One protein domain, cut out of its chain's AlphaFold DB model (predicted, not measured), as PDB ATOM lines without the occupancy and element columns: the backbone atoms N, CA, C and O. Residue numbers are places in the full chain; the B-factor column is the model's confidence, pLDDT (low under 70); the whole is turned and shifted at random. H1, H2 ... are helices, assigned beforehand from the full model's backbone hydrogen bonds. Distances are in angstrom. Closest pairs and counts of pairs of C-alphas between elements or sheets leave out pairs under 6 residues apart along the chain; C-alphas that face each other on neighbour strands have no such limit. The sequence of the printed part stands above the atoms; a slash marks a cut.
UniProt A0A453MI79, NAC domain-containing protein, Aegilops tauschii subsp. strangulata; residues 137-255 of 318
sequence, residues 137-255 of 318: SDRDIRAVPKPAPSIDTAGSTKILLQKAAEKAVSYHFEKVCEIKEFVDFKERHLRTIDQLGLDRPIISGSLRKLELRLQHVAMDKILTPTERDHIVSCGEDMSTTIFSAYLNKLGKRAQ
ATOM      1  N   SER A 137     194.133 164.059 130.522       35.09
ATOM      2  CA  SER A 137     194.459 163.714 129.128       35.09
ATOM      3  C   SER A 137     195.900 164.101 128.773       35.09
ATOM      4  O   SER A 137     196.413 165.059 129.346       35.09
ATOM      5  N   ASP A 138     196.523 163.451 127.778       33.34
ATOM      6  CA  ASP A 138     197.870 163.773 127.242       33.34
ATOM      7  C   ASP A 138     198.044 165.241 126.798       33.34
ATOM      8  O   ASP A 138     199.157 165.758 126.668       33.34
ATOM      9  N   ARG A 139     196.934 165.938 126.538       35.16
ATOM     10  CA  ARG A 139     196.905 167.368 126.205       35.16
ATOM     11  C   ARG A 139     196.955 168.249 127.456       35.16
ATOM     12  O   ARG A 139     197.661 169.253 127.450       35.16
ATOM     13  N   ASP A 140     196.291 167.833 128.537       34.53
ATOM     14  CA  ASP A 140     196.355 168.478 129.860       34.53
ATOM     15  C   ASP A 140     197.757 168.359 130.487       34.53
ATOM     16  O   ASP A 140     198.071 169.029 131.470       34.53
ATOM     17  N   ILE A 141     198.600 167.457 129.966       32.91
ATOM     18  CA  ILE A 141     199.949 167.210 130.482       32.91
ATOM     19  C   ILE A 141     201.024 168.053 129.819       32.91
ATOM     20  O   ILE A 141     201.821 168.674 130.519       32.91
ATOM     21  N   ARG A 142     200.975 168.167 128.492       32.09
ATOM     22  CA  ARG A 142     201.879 169.018 127.705       32.09
ATOM     23  C   ARG A 142     201.749 170.514 128.001       32.09
ATOM     24  O   ARG A 142     202.635 171.278 127.638       32.09
ATOM     25  N   ALA A 143     200.663 170.930 128.652       33.75
ATOM     26  CA  ALA A 143     200.410 172.314 129.045       33.75
ATOM     27  C   ALA A 143     201.131 172.749 130.341       33.75
ATOM     28  O   ALA A 143     201.085 173.930 130.677       33.75
ATOM     29  N   VAL A 144     201.787 171.832 131.071       32.69
ATOM     30  CA  VAL A 144     202.614 172.170 132.245       32.69
ATOM     31  C   VAL A 144     203.948 172.749 131.754       32.69
ATOM     32  O   VAL A 144     204.685 172.039 131.064       32.69
ATOM     33  N   PRO A 145     204.308 174.002 132.078       32.50
ATOM     34  CA  PRO A 145     205.572 174.562 131.622       32.50
ATOM     35  C   PRO A 145     206.772 173.893 132.297       32.50
ATOM     36  O   PRO A 145     206.775 173.612 133.496       32.50
ATOM     37  N   LYS A 146     207.824 173.667 131.503       31.19
ATOM     38  CA  LYS A 146     209.131 173.205 131.983       31.19
ATOM     39  C   LYS A 146     209.774 174.303 132.848       31.19
ATOM     40  O   LYS A 146     209.794 175.456 132.414       31.19
ATOM     41  N   PRO A 147     210.313 173.982 134.035       29.39
ATOM     42  CA  PRO A 147     210.957 174.979 134.885       29.39
ATOM     43  C   PRO A 147     212.272 175.480 134.267       29.39
ATOM     44  O   PRO A 147     212.998 174.725 133.617       29.39
ATOM     45  N   ALA A 148     212.576 176.760 134.489       28.72
ATOM     46  CA  ALA A 148     213.815 177.389 134.042       28.72
ATOM     47  C   ALA A 148     215.029 176.893 134.863       28.72
ATOM     48  O   ALA A 148     214.920 176.739 136.084       28.72
ATOM     49  N   PRO A 149     216.192 176.664 134.229       30.61
ATOM     50  CA  PRO A 149     217.386 176.142 134.881       30.61
ATOM     51  C   PRO A 149     218.179 177.263 135.561       30.61
ATOM     52  O   PRO A 149     219.217 177.674 135.068       30.61
ATOM     53  N   SER A 150     217.693 177.773 136.688       29.69
ATOM     54  CA  SER A 150     218.522 178.466 137.683       29.69
ATOM     55  C   SER A 150     217.635 178.896 138.842       29.69
ATOM     56  O   SER A 150     216.843 179.816 138.673       29.69
ATOM     57  N   ILE A 151     217.753 178.250 139.998       32.44
ATOM     58  CA  ILE A 151     217.687 178.892 141.316       32.44
ATOM     59  C   ILE A 151     218.330 177.917 142.302       32.44
ATOM     60  O   ILE A 151     218.134 176.706 142.244       32.44
ATOM     61  N   ASP A 152     219.154 178.514 143.141       32.56
ATOM     62  CA  ASP A 152     220.099 177.929 144.066       32.56
ATOM     63  C   ASP A 152     219.470 176.999 145.120       32.56
ATOM     64  O   ASP A 152     218.301 177.121 145.506       32.56
ATOM     65  N   THR A 153     220.301 176.082 145.602       35.81
ATOM     66  CA  THR A 153     220.015 174.976 146.524       35.81
ATOM     67  C   THR A 153     219.756 175.486 147.949       35.81
ATOM     68  O   THR A 153     220.569 175.298 148.850       35.81
ATOM     69  N   ALA A 154     218.631 176.164 148.191       35.59
ATOM     70  CA  ALA A 154     218.285 176.683 149.518       35.59
ATOM     71  C   ALA A 154     216.963 176.098 150.046       35.59
ATOM     72  O   ALA A 154     215.914 176.737 149.977       35.59
ATOM     73  N   GLY A 155     217.043 174.880 150.598       47.44
ATOM     74  CA  GLY A 155     216.095 174.275 151.549       47.44
ATOM     75  C   GLY A 155     214.674 173.966 151.050       47.44
ATOM     76  O   GLY A 155     214.134 174.610 150.150       47.44
ATOM     77  N   SER A 156     214.027 172.981 151.675       64.00
ATOM     78  CA  SER A 156     212.583 172.751 151.541       64.00
ATOM     79  C   SER A 156     211.784 173.966 152.046       64.00
ATOM     80  O   SER A 156     212.275 174.760 152.852       64.00
ATOM     81  N   THR A 157     210.538 174.134 151.597       65.25
ATOM     82  CA  THR A 157     209.647 175.215 152.077       65.25
ATOM     83  C   THR A 157     209.414 175.137 153.589       65.25
ATOM     84  O   THR A 157     209.394 176.169 154.256       65.25
ATOM     85  N   LYS A 158     209.347 173.917 154.141       69.81
ATOM     86  CA  LYS A 158     209.342 173.630 155.586       69.81
ATOM     87  C   LYS A 158     210.564 174.233 156.295       69.81
ATOM     88  O   LYS A 158     210.403 174.932 157.291       69.81
ATOM     89  N   ILE A 159     211.772 174.020 155.761       73.69
ATOM     90  CA  ILE A 159     213.018 174.563 156.336       73.69
ATOM     91  C   ILE A 159     213.024 176.096 156.295       73.69
ATOM     92  O   ILE A 159     213.449 176.729 157.260       73.69
ATOM     93  N   LEU A 160     212.543 176.705 155.205       81.94
ATOM     94  CA  LEU A 160     212.428 178.165 155.110       81.94
ATOM     95  C   LEU A 160     211.492 178.726 156.186       81.94
ATOM     96  O   LEU A 160     211.855 179.680 156.868       81.94
ATOM     97  N   LEU A 161     210.325 178.112 156.392       84.06
ATOM     98  CA  LEU A 161     209.369 178.561 157.407       84.06
ATOM     99  C   LEU A 161     209.884 178.392 158.831       84.06
ATOM    100  O   LEU A 161     209.703 179.290 159.649       84.06
ATOM    101  N   GLN A 162     210.568 177.285 159.119       82.88
ATOM    102  CA  GLN A 162     211.184 177.085 160.423       82.88
ATOM    103  C   GLN A 162     212.232 178.170 160.712       82.88
ATOM    104  O   GLN A 162     212.174 178.819 161.754       82.88
ATOM    105  N   LYS A 163     213.133 178.436 159.757       89.12
ATOM    106  CA  LYS A 163     214.136 179.504 159.885       89.12
ATOM    107  C   LYS A 163     213.499 180.890 159.994       89.12
ATOM    108  O   LYS A 163     213.979 181.725 160.755       89.12
ATOM    109  N   ALA A 164     212.423 181.146 159.247       93.81
ATOM    110  CA  ALA A 164     211.690 182.403 159.329       93.81
ATOM    111  C   ALA A 164     211.066 182.602 160.717       93.81
ATOM    112  O   ALA A 164     211.175 183.691 161.274       93.81
ATOM    113  N   ALA A 165     210.474 181.554 161.296       92.06
ATOM    114  CA  ALA A 165     209.910 181.585 162.643       92.06
ATOM    115  C   ALA A 165     210.982 181.820 163.715       92.06
ATOM    116  O   ALA A 165     210.799 182.654 164.596       92.06
ATOM    117  N   GLU A 166     212.120 181.128 163.616       93.56
ATOM    118  CA  GLU A 166     213.251 181.299 164.535       93.56
ATOM    119  C   GLU A 166     213.805 182.731 164.482       93.56
ATOM    120  O   GLU A 166     214.054 183.341 165.521       93.56
ATOM    121  N   LYS A 167     213.932 183.312 163.283       95.50
ATOM    122  CA  LYS A 167     214.359 184.708 163.113       95.50
ATOM    123  C   LYS A 167     213.312 185.719 163.564       95.50
ATOM    124  O   LYS A 167     213.686 186.780 164.055       95.50
ATOM    125  N   ALA A 168     212.022 185.417 163.423       96.06
ATOM    126  CA  ALA A 168     210.952 186.335 163.808       96.06
ATOM    127  C   ALA A 168     211.044 186.745 165.287       96.06
ATOM    128  O   ALA A 168     210.787 187.902 165.607       96.06
ATOM    129  N   VAL A 169     211.513 185.848 166.164       95.88
ATOM    130  CA  VAL A 169     211.710 186.109 167.602       95.88
ATOM    131  C   VAL A 169     212.551 187.367 167.858       95.88
ATOM    132  O   VAL A 169     212.232 188.158 168.743       95.88
ATOM    133  N   SER A 170     213.605 187.599 167.070       91.38
ATOM    134  CA  SER A 170     214.506 188.748 167.234       91.38
ATOM    135  C   SER A 170     214.173 189.944 166.332       91.38
ATOM    136  O   SER A 170     214.797 190.996 166.460       91.38
ATOM    137  N   TYR A 171     213.174 189.828 165.453       92.25
ATOM    138  CA  TYR A 171     212.766 190.893 164.533       92.25
ATOM    139  C   TYR A 171     211.786 191.887 165.170       92.25
ATOM    140  O   TYR A 171     211.086 191.590 166.139       92.25
ATOM    141  N   HIS A 172     211.704 193.091 164.599       93.62
ATOM    142  CA  HIS A 172     210.591 194.006 164.862       93.62
ATOM    143  C   HIS A 172     209.347 193.523 164.106       93.62
ATOM    144  O   HIS A 172     209.461 193.158 162.935       93.62
ATOM    145  N   PHE A 173     208.167 193.539 164.737       89.12
ATOM    146  CA  PHE A 173     206.947 192.949 164.164       89.12
ATOM    147  C   PHE A 173     206.565 193.560 162.800       89.12
ATOM    148  O   PHE A 173     206.169 192.840 161.888       89.12
ATOM    149  N   GLU A 174     206.780 194.863 162.598       90.62
ATOM    150  CA  GLU A 174     206.520 195.529 161.307       90.62
ATOM    151  C   GLU A 174     207.457 195.058 160.182       90.62
ATOM    152  O   GLU A 174     207.088 195.083 159.011       90.62
ATOM    153  N   LYS A 175     208.655 194.573 160.533       93.25
ATOM    154  CA  LYS A 175     209.691 194.135 159.583       93.25
ATOM    155  C   LYS A 175     209.703 192.629 159.345       93.25
ATOM    156  O   LYS A 175     210.551 192.118 158.620       93.25
ATOM    157  N   VAL A 176     208.759 191.889 159.919       92.06
ATOM    158  CA  VAL A 176     208.643 190.434 159.719       92.06
ATOM    159  C   VAL A 176     208.478 190.073 158.240       92.06
ATOM    160  O   VAL A 176     208.993 189.051 157.784       92.06
ATOM    161  N   CYS A 177     207.817 190.931 157.461       91.81
ATOM    162  CA  CYS A 177     207.632 190.731 156.028       91.81
ATOM    163  C   CYS A 177     208.947 190.761 155.218       91.81
ATOM    164  O   CYS A 177     208.959 190.232 154.099       91.81
ATOM    165  N   GLU A 178     210.017 191.324 155.797       94.44
ATOM    166  CA  GLU A 178     211.365 191.476 155.234       94.44
ATOM    167  C   GLU A 178     212.299 190.308 155.593       94.44
ATOM    168  O   GLU A 178     213.401 190.219 155.051       94.44
ATOM    169  N   ILE A 179     211.886 189.392 156.485       95.44
ATOM    170  CA  ILE A 179     212.689 188.213 156.837       95.44
ATOM    171  C   ILE A 179     213.004 187.443 155.555       95.44
ATOM    172  O   ILE A 179     212.094 186.951 154.884       95.44
ATOM    173  N   LYS A 180     214.297 187.309 155.236       93.88
ATOM    174  CA  LYS A 180     214.775 186.712 153.981       93.88
ATOM    175  C   LYS A 180     214.090 185.381 153.673       93.88
ATOM    176  O   LYS A 180     213.568 185.199 152.584       93.88
ATOM    177  N   GLU A 181     214.031 184.467 154.635       93.06
ATOM    178  CA  GLU A 181     213.428 183.149 154.434       93.06
ATOM    179  C   GLU A 181     211.917 183.209 154.188       93.06
ATOM    180  O   GLU A 181     211.385 182.393 153.435       93.06
ATOM    181  N   PHE A 182     211.221 184.190 154.769       93.62
ATOM    182  CA  PHE A 182     209.805 184.415 154.493       93.62
ATOM    183  C   PHE A 182     209.592 185.042 153.107       93.62
ATOM    184  O   PHE A 182     208.646 184.684 152.403       93.62
ATOM    185  N   VAL A 183     210.484 185.940 152.678       92.31
ATOM    186  CA  VAL A 183     210.505 186.479 151.309       92.31
ATOM    187  C   VAL A 183     210.748 185.364 150.291       92.31
ATOM    188  O   VAL A 183     209.946 185.208 149.370       92.31
ATOM    189  N   ASP A 184     211.767 184.533 150.507       84.06
ATOM    190  CA  ASP A 184     212.096 183.394 149.644       84.06
ATOM    191  C   ASP A 184     210.922 182.399 149.566       84.06
ATOM    192  O   ASP A 184     210.581 181.893 148.492       84.06
ATOM    193  N   PHE A 185     210.254 182.147 150.699       87.25
ATOM    194  CA  PHE A 185     209.055 181.312 150.766       87.25
ATOM    195  C   PHE A 185     207.907 181.878 149.910       87.25
ATOM    196  O   PHE A 185     207.312 181.133 149.118       87.25
ATOM    197  N   LYS A 186     207.609 183.182 150.045       89.06
ATOM    198  CA  LYS A 186     206.578 183.889 149.260       89.06
ATOM    199  C   LYS A 186     206.876 183.793 147.770       89.06
ATOM    200  O   LYS A 186     206.019 183.388 146.987       89.06
ATOM    201  N   GLU A 187     208.102 184.133 147.387       86.75
ATOM    202  CA  GLU A 187     208.526 184.166 145.991       86.75
ATOM    203  C   GLU A 187     208.453 182.775 145.349       86.75
ATOM    204  O   GLU A 187     208.019 182.642 144.206       86.75
ATOM    205  N   ARG A 188     208.809 181.714 146.088       79.75
ATOM    206  CA  ARG A 188     208.691 180.334 145.600       79.75
ATOM    207  C   ARG A 188     207.239 179.953 145.299       79.75
ATOM    208  O   ARG A 188     206.975 179.441 144.217       79.75
ATOM    209  N   HIS A 189     206.303 180.233 146.205       79.94
ATOM    210  CA  HIS A 189     204.890 179.899 145.991       79.94
ATOM    211  C   HIS A 189     204.265 180.733 144.868       79.94
ATOM    212  O   HIS A 189     203.546 180.187 144.034       79.94
ATOM    213  N   LEU A 190     204.577 182.031 144.799       83.94
ATOM    214  CA  LEU A 190     204.090 182.909 143.733       83.94
ATOM    215  C   LEU A 190     204.642 182.508 142.358       83.94
ATOM    216  O   LEU A 190     203.872 182.438 141.405       83.94
ATOM    217  N   ARG A 191     205.930 182.143 142.259       78.50
ATOM    218  CA  ARG A 191     206.500 181.591 141.017       78.50
ATOM    219  C   ARG A 191     205.789 180.318 140.574       78.50
ATOM    220  O   ARG A 191     205.488 180.179 139.393       78.50
ATOM    221  N   THR A 192     205.503 179.400 141.499       70.62
ATOM    222  CA  THR A 192     204.760 178.172 141.182       70.62
ATOM    223  C   THR A 192     203.362 178.492 140.653       70.62
ATOM    224  O   THR A 192     202.930 177.906 139.666       70.62
ATOM    225  N   ILE A 193     202.660 179.447 141.267       73.69
ATOM    226  CA  ILE A 193     201.346 179.907 140.799       73.69
ATOM    227  C   ILE A 193     201.424 180.446 139.369       73.69
ATOM    228  O   ILE A 193     200.633 180.025 138.524       73.69
ATOM    229  N   ASP A 194     202.398 181.316 139.086       74.00
ATOM    230  CA  ASP A 194     202.582 181.903 137.757       74.00
ATOM    231  C   ASP A 194     202.877 180.826 136.706       74.00
ATOM    232  O   ASP A 194     202.285 180.821 135.628       74.00
ATOM    233  N   GLN A 195     203.746 179.865 137.035       69.19
ATOM    234  CA  GLN A 195     204.072 178.740 136.157       69.19
ATOM    235  C   GLN A 195     202.852 177.852 135.894       69.19
ATOM    236  O   GLN A 195     202.624 177.416 134.774       69.19
ATOM    237  N   LEU A 196     202.003 177.616 136.888       62.72
ATOM    238  CA  LEU A 196     200.762 176.861 136.692       62.72
ATOM    239  C   LEU A 196     199.667 177.694 135.985       62.72
ATOM    240  O   LEU A 196     198.584 177.184 135.668       62.72
ATOM    241  N   GLY A 197     199.945 178.973 135.707       73.25
ATOM    242  CA  GLY A 197     199.025 179.956 135.142       73.25
ATOM    243  C   GLY A 197     197.785 180.149 136.012       73.25
ATOM    244  O   GLY A 197     196.672 180.207 135.489       73.25
ATOM    245  N   LEU A 198     197.961 180.102 137.326       77.88
ATOM    246  CA  LEU A 198     196.910 180.322 138.306       77.88
ATOM    247  C   LEU A 198     196.896 181.786 138.748       77.88
ATOM    248  O   LEU A 198     197.889 182.499 138.621       77.88
ATOM    249  N   ASP A 199     195.779 182.225 139.318       85.44
ATOM    250  CA  ASP A 199     195.658 183.586 139.830       85.44
ATOM    251  C   ASP A 199     196.386 183.720 141.178       85.44
ATOM    252  O   ASP A 199     196.046 183.047 142.148       85.44
ATOM    253  N   ARG A 200     197.353 184.643 141.287       86.44
ATOM    254  CA  ARG A 200     198.080 184.954 142.545       86.44
ATOM    255  C   ARG A 200     197.204 185.128 143.797       86.44
ATOM    256  O   ARG A 200     197.631 184.677 144.863       86.44
ATOM    257  N   PRO A 201     195.992 185.715 143.723       90.94
ATOM    258  CA  PRO A 201     195.109 185.844 144.878       90.94
ATOM    259  C   PRO A 201     194.730 184.536 145.587       90.94
ATOM    260  O   PRO A 201     194.339 184.618 146.752       90.94
ATOM    261  N   ILE A 202     194.883 183.352 144.972       83.06
ATOM    262  CA  ILE A 202     194.452 182.072 145.574       83.06
ATOM    263  C   ILE A 202     195.103 181.760 146.930       83.06
ATOM    264  O   ILE A 202     194.488 181.085 147.747       83.06
ATOM    265  N   ILE A 203     196.318 182.259 147.195       83.88
ATOM    266  CA  ILE A 203     197.007 182.082 148.488       83.88
ATOM    267  C   ILE A 203     197.107 183.371 149.310       83.88
ATOM    268  O   ILE A 203     197.739 183.366 150.362       83.88
ATOM    269  N   SER A 204     196.512 184.482 148.863       86.75
ATOM    270  CA  SER A 204     196.658 185.793 149.522       86.75
ATOM    271  C   SER A 204     196.213 185.772 150.990       86.75
ATOM    272  O   SER A 204     196.939 186.239 151.866       86.75
ATOM    273  N   GLY A 205     195.067 185.144 151.275       84.31
ATOM    274  CA  GLY A 205     194.568 184.963 152.640       84.31
ATOM    275  C   GLY A 205     195.495 184.103 153.503       84.31
ATOM    276  O   GLY A 205     195.772 184.452 154.649       84.31
ATOM    277  N   SER A 206     196.036 183.019 152.945       81.19
ATOM    278  CA  SER A 206     196.962 182.126 153.650       81.19
ATOM    279  C   SER A 206     198.316 182.789 153.926       81.19
ATOM    280  O   SER A 206     198.847 182.653 155.026       81.19
ATOM    281  N   LEU A 207     198.838 183.572 152.976       89.69
ATOM    282  CA  LEU A 207     200.038 184.389 153.165       89.69
ATOM    283  C   LEU A 207     199.834 185.439 154.254       89.69
ATOM    284  O   LEU A 207     200.705 185.602 155.107       89.69
ATOM    285  N   ARG A 208     198.674 186.105 154.269       88.62
ATOM    286  CA  ARG A 208     198.346 187.081 155.310       88.62
ATOM    287  C   ARG A 208     198.240 186.428 156.686       88.62
ATOM    288  O   ARG A 208     198.763 186.963 157.657       88.62
ATOM    289  N   LYS A 209     197.603 185.257 156.774       86.81
ATOM    290  CA  LYS A 209     197.512 184.469 158.012       86.81
ATOM    291  C   LYS A 209     198.897 184.070 158.529       86.81
ATOM    292  O   LYS A 209     199.154 184.195 159.722       86.81
ATOM    293  N   LEU A 210     199.781 183.608 157.645       89.12
ATOM    294  CA  LEU A 210     201.150 183.237 157.996       89.12
ATOM    295  C   LEU A 210     201.973 184.450 158.463       89.12
ATOM    296  O   LEU A 210     202.675 184.360 159.466       89.12
ATOM    297  N   GLU A 211     201.856 185.588 157.777       93.50
ATOM    298  CA  GLU A 211     202.505 186.840 158.177       93.50
ATOM    299  C   GLU A 211     202.067 187.277 159.580       93.50
ATOM    300  O   GLU A 211     202.920 187.552 160.418       93.50
ATOM    301  N   LEU A 212     200.759 187.265 159.865       90.88
ATOM    302  CA  LEU A 212     200.220 187.609 161.186       90.88
ATOM    303  C   LEU A 212     200.772 186.698 162.293       90.88
ATOM    304  O   LEU A 212     201.102 187.175 163.374       90.88
ATOM    305  N   ARG A 213     200.934 185.397 162.027       89.44
ATOM    306  CA  ARG A 213     201.551 184.467 162.989       89.44
ATOM    307  C   ARG A 213     203.011 184.807 163.269       89.44
ATOM    308  O   ARG A 213     203.416 184.859 164.425       89.44
ATOM    309  N   LEU A 214     203.792 185.089 162.228       92.69
ATOM    310  CA  LEU A 214     205.181 185.519 162.399       92.69
ATOM    311  C   LEU A 214     205.269 186.876 163.126       92.69
ATOM    312  O   LEU A 214     206.186 187.083 163.917       92.69
ATOM    313  N   GLN A 215     204.304 187.778 162.910       93.25
ATOM    314  CA  GLN A 215     204.184 189.028 163.666       93.25
ATOM    315  C   GLN A 215     203.909 188.774 165.147       93.25
ATOM    316  O   GLN A 215     204.582 189.380 165.975       93.25
ATOM    317  N   HIS A 216     203.009 187.849 165.494       90.69
ATOM    318  CA  HIS A 216     202.780 187.466 166.892       90.69
ATOM    319  C   HIS A 216     204.043 186.891 167.543       90.69
ATOM    320  O   HIS A 216     204.420 187.343 168.616       90.69
ATOM    321  N   VAL A 217     204.779 186.001 166.861       92.38
ATOM    322  CA  VAL A 217     206.079 185.498 167.358       92.38
ATOM    323  C   VAL A 217     207.064 186.648 167.612       92.38
ATOM    324  O   VAL A 217     207.776 186.656 168.619       92.38
ATOM    325  N   ALA A 218     207.097 187.644 166.724       94.62
ATOM    326  CA  ALA A 218     207.945 188.821 166.878       94.62
ATOM    327  C   ALA A 218     207.479 189.774 167.992       94.62
ATOM    328  O   ALA A 218     208.319 190.461 168.574       94.62
ATOM    329  N   MET A 219     206.182 189.842 168.293       92.44
ATOM    330  CA  MET A 219     205.632 190.626 169.404       92.44
ATOM    331  C   MET A 219     205.903 189.946 170.748       92.44
ATOM    332  O   MET A 219     206.415 190.586 171.662       92.44
ATOM    333  N   ASP A 220     205.633 188.643 170.830       91.75
ATOM    334  CA  ASP A 220     205.727 187.856 172.062       91.75
ATOM    335  C   ASP A 220     207.171 187.500 172.429       91.75
ATOM    336  O   ASP A 220     207.450 187.135 173.570       91.75
ATOM    337  N   LYS A 221     208.101 187.585 171.465       92.62
ATOM    338  CA  LYS A 221     209.515 187.198 171.618       92.62
ATOM    339  C   LYS A 221     209.706 185.741 172.048       92.62
ATOM    340  O   LYS A 221     210.754 185.373 172.577       92.62
ATOM    341  N   ILE A 222     208.710 184.896 171.792       90.25
ATOM    342  CA  ILE A 222     208.701 183.479 172.153       90.25
ATOM    343  C   ILE A 222     208.170 182.681 170.961       90.25
ATOM    344  O   ILE A 222     207.103 182.971 170.427       90.25
ATOM    345  N   LEU A 223     208.903 181.635 170.569       90.44
ATOM    346  CA  LEU A 223     208.452 180.642 169.594       90.44
ATOM    347  C   LEU A 223     208.144 179.326 170.311       90.44
ATOM    348  O   LEU A 223     209.045 178.544 170.624       90.44
ATOM    349  N   THR A 224     206.864 179.067 170.571       80.19
ATOM    350  CA  THR A 224     206.439 177.793 171.167       80.19
ATOM    351  C   THR A 224     206.514 176.656 170.134       80.19
ATOM    352  O   THR A 224     206.410 176.908 168.930       80.19
ATOM    353  N   PRO A 225     206.681 175.388 170.559       70.19
ATOM    354  CA  PRO A 225     206.601 174.241 169.651       70.19
ATOM    355  C   PRO A 225     205.292 174.213 168.851       70.19
ATOM    356  O   PRO A 225     205.323 174.072 167.635       70.19
ATOM    357  N   THR A 226     204.161 174.474 169.509       70.62
ATOM    358  CA  THR A 226     202.842 174.538 168.868       70.62
ATOM    359  C   THR A 226     202.759 175.629 167.802       70.62
ATOM    360  O   THR A 226     202.223 175.395 166.721       70.62
ATOM    361  N   GLU A 227     203.301 176.822 168.060       75.62
ATOM    362  CA  GLU A 227     203.252 177.903 167.072       75.62
ATOM    363  C   GLU A 227     204.174 177.632 165.878       75.62
ATOM    364  O   GLU A 227     203.817 177.930 164.738       75.62
ATOM    365  N   ARG A 228     205.315 176.974 166.110       76.69
ATOM    366  CA  ARG A 228     206.187 176.465 165.043       76.69
ATOM    367  C   ARG A 228     205.444 175.479 164.136       76.69
ATOM    368  O   ARG A 228     205.512 175.619 162.916       76.69
ATOM    369  N   ASP A 229     204.706 174.538 164.721       64.62
ATOM    370  CA  ASP A 229     203.921 173.552 163.971       64.62
ATOM    371  C   ASP A 229     202.793 174.226 163.175       64.62
ATOM    372  O   ASP A 229     202.597 173.929 161.995       64.62
ATOM    373  N   HIS A 230     202.104 175.212 163.760       71.81
ATOM    374  CA  HIS A 230     201.091 176.000 163.050       71.81
ATOM    375  C   HIS A 230     201.656 176.787 161.862       71.81
ATOM    376  O   HIS A 230     201.001 176.883 160.818       71.81
ATOM    377  N   ILE A 231     202.847 177.372 162.010       77.38
ATOM    378  CA  ILE A 231     203.538 178.107 160.947       77.38
ATOM    379  C   ILE A 231     203.869 177.167 159.785       77.38
ATOM    380  O   ILE A 231     203.546 177.478 158.638       77.38
ATOM    381  N   VAL A 232     204.454 176.000 160.078       72.38
ATOM    382  CA  VAL A 232     204.780 174.984 159.065       72.38
ATOM    383  C   VAL A 232     203.511 174.478 158.373       72.38
ATOM    384  O   VAL A 232     203.465 174.451 157.142       72.38
ATOM    385  N   SER A 233     202.454 174.183 159.134       65.19
ATOM    386  CA  SER A 233     201.162 173.735 158.603       65.19
ATOM    387  C   SER A 233     200.515 174.769 157.673       65.19
ATOM    388  O   SER A 233     200.005 174.398 156.618       65.19
ATOM    389  N   CYS A 234     200.613 176.073 157.968       68.38
ATOM    390  CA  CYS A 234     200.141 177.116 157.044       68.38
ATOM    391  C   CYS A 234     200.885 177.074 155.693       68.38
ATOM    392  O   CYS A 234     200.307 177.393 154.652       68.38
ATOM    393  N   GLY A 235     202.161 176.676 155.701       70.44
ATOM    394  CA  GLY A 235     202.958 176.422 154.501       70.44
ATOM    395  C   GLY A 235     202.409 175.288 153.646       70.44
ATOM    396  O   GLY A 235     202.199 175.452 152.442       70.44
ATOM    397  N   GLU A 236     202.150 174.151 154.284       65.00
ATOM    398  CA  GLU A 236     201.598 172.949 153.654       65.00
ATOM    399  C   GLU A 236     200.187 173.196 153.091       65.00
ATOM    400  O   GLU A 236     199.872 172.763 151.974       65.00
ATOM    401  N   ASP A 237     199.372 173.974 153.811       64.12
ATOM    402  CA  ASP A 237     198.047 174.414 153.376       64.12
ATOM    403  C   ASP A 237     198.126 175.222 152.074       64.12
ATOM    404  O   ASP A 237     197.400 174.936 151.129       64.12
ATOM    405  N   MET A 238     199.023 176.209 151.966       74.50
ATOM    406  CA  MET A 238     199.164 177.001 150.730       74.50
ATOM    407  C   MET A 238     199.542 176.139 149.537       74.50
ATOM    408  O   MET A 238     199.001 176.260 148.440       74.50
ATOM    409  N   SER A 239     200.484 175.253 149.778       68.31
ATOM    410  CA  SER A 239     201.001 174.307 148.817       68.31
ATOM    411  C   SER A 239     199.891 173.384 148.265       68.31
ATOM    412  O   SER A 239     199.781 173.168 147.055       68.31
ATOM    413  N   THR A 240     198.976 172.922 149.119       60.72
ATOM    414  CA  THR A 240     197.790 172.153 148.698       60.72
ATOM    415  C   THR A 240     196.672 173.010 148.101       60.72
ATOM    416  O   THR A 240     195.993 172.542 147.182       60.72
ATOM    417  N   THR A 241     196.508 174.271 148.522       68.44
ATOM    418  CA  THR A 241     195.622 175.242 147.855       68.44
ATOM    419  C   THR A 241     196.011 175.387 146.386       68.44
ATOM    420  O   THR A 241     195.169 175.178 145.512       68.44
ATOM    421  N   ILE A 242     197.292 175.660 146.105       68.12
ATOM    422  CA  ILE A 242     197.830 175.803 144.742       68.12
ATOM    423  C   ILE A 242     197.548 174.541 143.928       68.12
ATOM    424  O   ILE A 242     197.069 174.621 142.796       68.12
ATOM    425  N   PHE A 243     197.787 173.365 144.510       63.00
ATOM    426  CA  PHE A 243     197.557 172.104 143.817       63.00
ATOM    427  C   PHE A 243     196.078 171.867 143.483       63.00
ATOM    428  O   PHE A 243     195.743 171.519 142.350       63.00
ATOM    429  N   SER A 244     195.175 172.098 144.436       56.34
ATOM    430  CA  SER A 244     193.735 171.953 144.199       56.34
ATOM    431  C   SER A 244     193.226 172.941 143.142       56.34
ATOM    432  O   SER A 244     192.474 172.554 142.246       56.34
ATOM    433  N   ALA A 245     193.704 174.190 143.174       62.84
ATOM    434  CA  ALA A 245     193.392 175.207 142.178       62.84
ATOM    435  C   ALA A 245     193.894 174.804 140.785       62.84
ATOM    436  O   ALA A 245     193.168 174.943 139.801       62.84
ATOM    437  N   TYR A 246     195.092 174.220 140.704       59.25
ATOM    438  CA  TYR A 246     195.626 173.676 139.460       59.25
ATOM    439  C   TYR A 246     194.749 172.560 138.890       59.25
ATOM    440  O   TYR A 246     194.350 172.603 137.728       59.25
ATOM    441  N   LEU A 247     194.374 171.587 139.719       51.25
ATOM    442  CA  LEU A 247     193.475 170.511 139.309       51.25
ATOM    443  C   LEU A 247     192.104 171.044 138.865       51.25
ATOM    444  O   LEU A 247     191.544 170.555 137.884       51.25
ATOM    445  N   ASN A 248     191.580 172.074 139.532       57.91
ATOM    446  CA  ASN A 248     190.338 172.737 139.133       57.91
ATOM    447  C   ASN A 248     190.450 173.449 137.791       57.91
ATOM    448  O   ASN A 248     189.538 173.325 136.974       57.91
ATOM    449  N   LYS A 249     191.577 174.114 137.525       65.06
ATOM    450  CA  LYS A 249     191.871 174.706 136.216       65.06
ATOM    451  C   LYS A 249     191.882 173.650 135.103       65.06
ATOM    452  O   LYS A 249     191.429 173.926 133.999       65.06
ATOM    453  N   LEU A 250     192.313 172.425 135.405       51.03
ATOM    454  CA  LEU A 250     192.244 171.269 134.497       51.03
ATOM    455  C   LEU A 250     190.863 170.572 134.468       51.03
ATOM    456  O   LEU A 250     190.725 169.472 133.924       51.03
ATOM    457  N   GLY A 251     189.843 171.164 135.095       46.34
ATOM    458  CA  GLY A 251     188.479 170.635 135.157       46.34
ATOM    459  C   GLY A 251     188.299 169.425 136.082       46.34
ATOM    460  O   GLY A 251     187.258 168.768 136.028       46.34
ATOM    461  N   LYS A 252     189.283 169.102 136.935       46.53
ATOM    462  CA  LYS A 252     189.290 167.879 137.763       46.53
ATOM    463  C   LYS A 252     188.534 167.994 139.091       46.53
ATOM    464  O   LYS A 252     188.481 167.011 139.817       46.53
ATOM    465  N   ARG A 253     187.892 169.138 139.376       45.62
ATOM    466  CA  ARG A 253     187.006 169.354 140.545       45.62
ATOM    467  C   ARG A 253     187.613 168.822 141.857       45.62
ATOM    468  O   ARG A 253     187.010 168.002 142.545       45.62
ATOM    469  N   ALA A 254     188.821 169.281 142.168       43.38
ATOM    470  CA  ALA A 254     189.524 169.008 143.413       43.38
ATOM    471  C   ALA A 254     189.185 170.082 144.455       43.38
ATOM    472  O   ALA A 254     189.234 171.275 144.170       43.38
ATOM    473  N   GLN A 255     188.882 169.678 145.683       41.22
ATOM    474  CA  GLN A 255     188.694 170.616 146.787       41.22
ATOM    475  C   GLN A 255     189.879 170.502 147.746       41.22
ATOM    476  O   GLN A 255     190.329 169.396 148.053       41.22
TER     477      GLN A 255
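AT A GLANCE: This is residues 137 to 255 of the 318 residues of the protein "NAC domain-containing protein" of Aegilops tauschii subsp. strangulata (UniProt A0A453MI79). Four helices, H2, H4, H5 and H6, form an elongated up-and-down bundle, each running against the one before; short H3 packs on H5, and a long link leads from H2 to H1, away from the bundle. The printed part has 119 residues with six named helices, H1 to H6: all helix, only just compact, close to loose, radius of gyration of the C-alphas 15.8 A, spans 51 by 32 by 22 A.

IN THESE COORDINATES: Find C-alpha 138 at (197.870, 163.773, 127.242), where H1 begins, running to 142. Next come H2, residues 157 to 168, H3, 173 to 178, H4, 180 to 195, H5, 200 to 220, 30.6 A long, and H6, 225 to 249, 36.5 A long, ending at (191.871, 174.706, 136.216).

HOW THE PARTS SIT: Look at H5, the hub: its hairpin with H6 has closest C-alphas Ile 203 and Met 238, 6.0 A apart. H2 touches H4, closest C-alphas Leu 160 and Glu 181, 5.1 A. Every O i to N i+4 pair is within hydrogen-bond range in H2, H4 and H6; H5 has 14 of 17, H1 0 of 1 and H3 0 of 2, beside O i to N i+3 counts of 0 of 2 in H1 and 2 of 3 in H3.

THE WHOLE: The printed part has no cut; residues 148 to 153 of the long link stand free. Confidence is under 70 in 46 residues, among them 137 to 158.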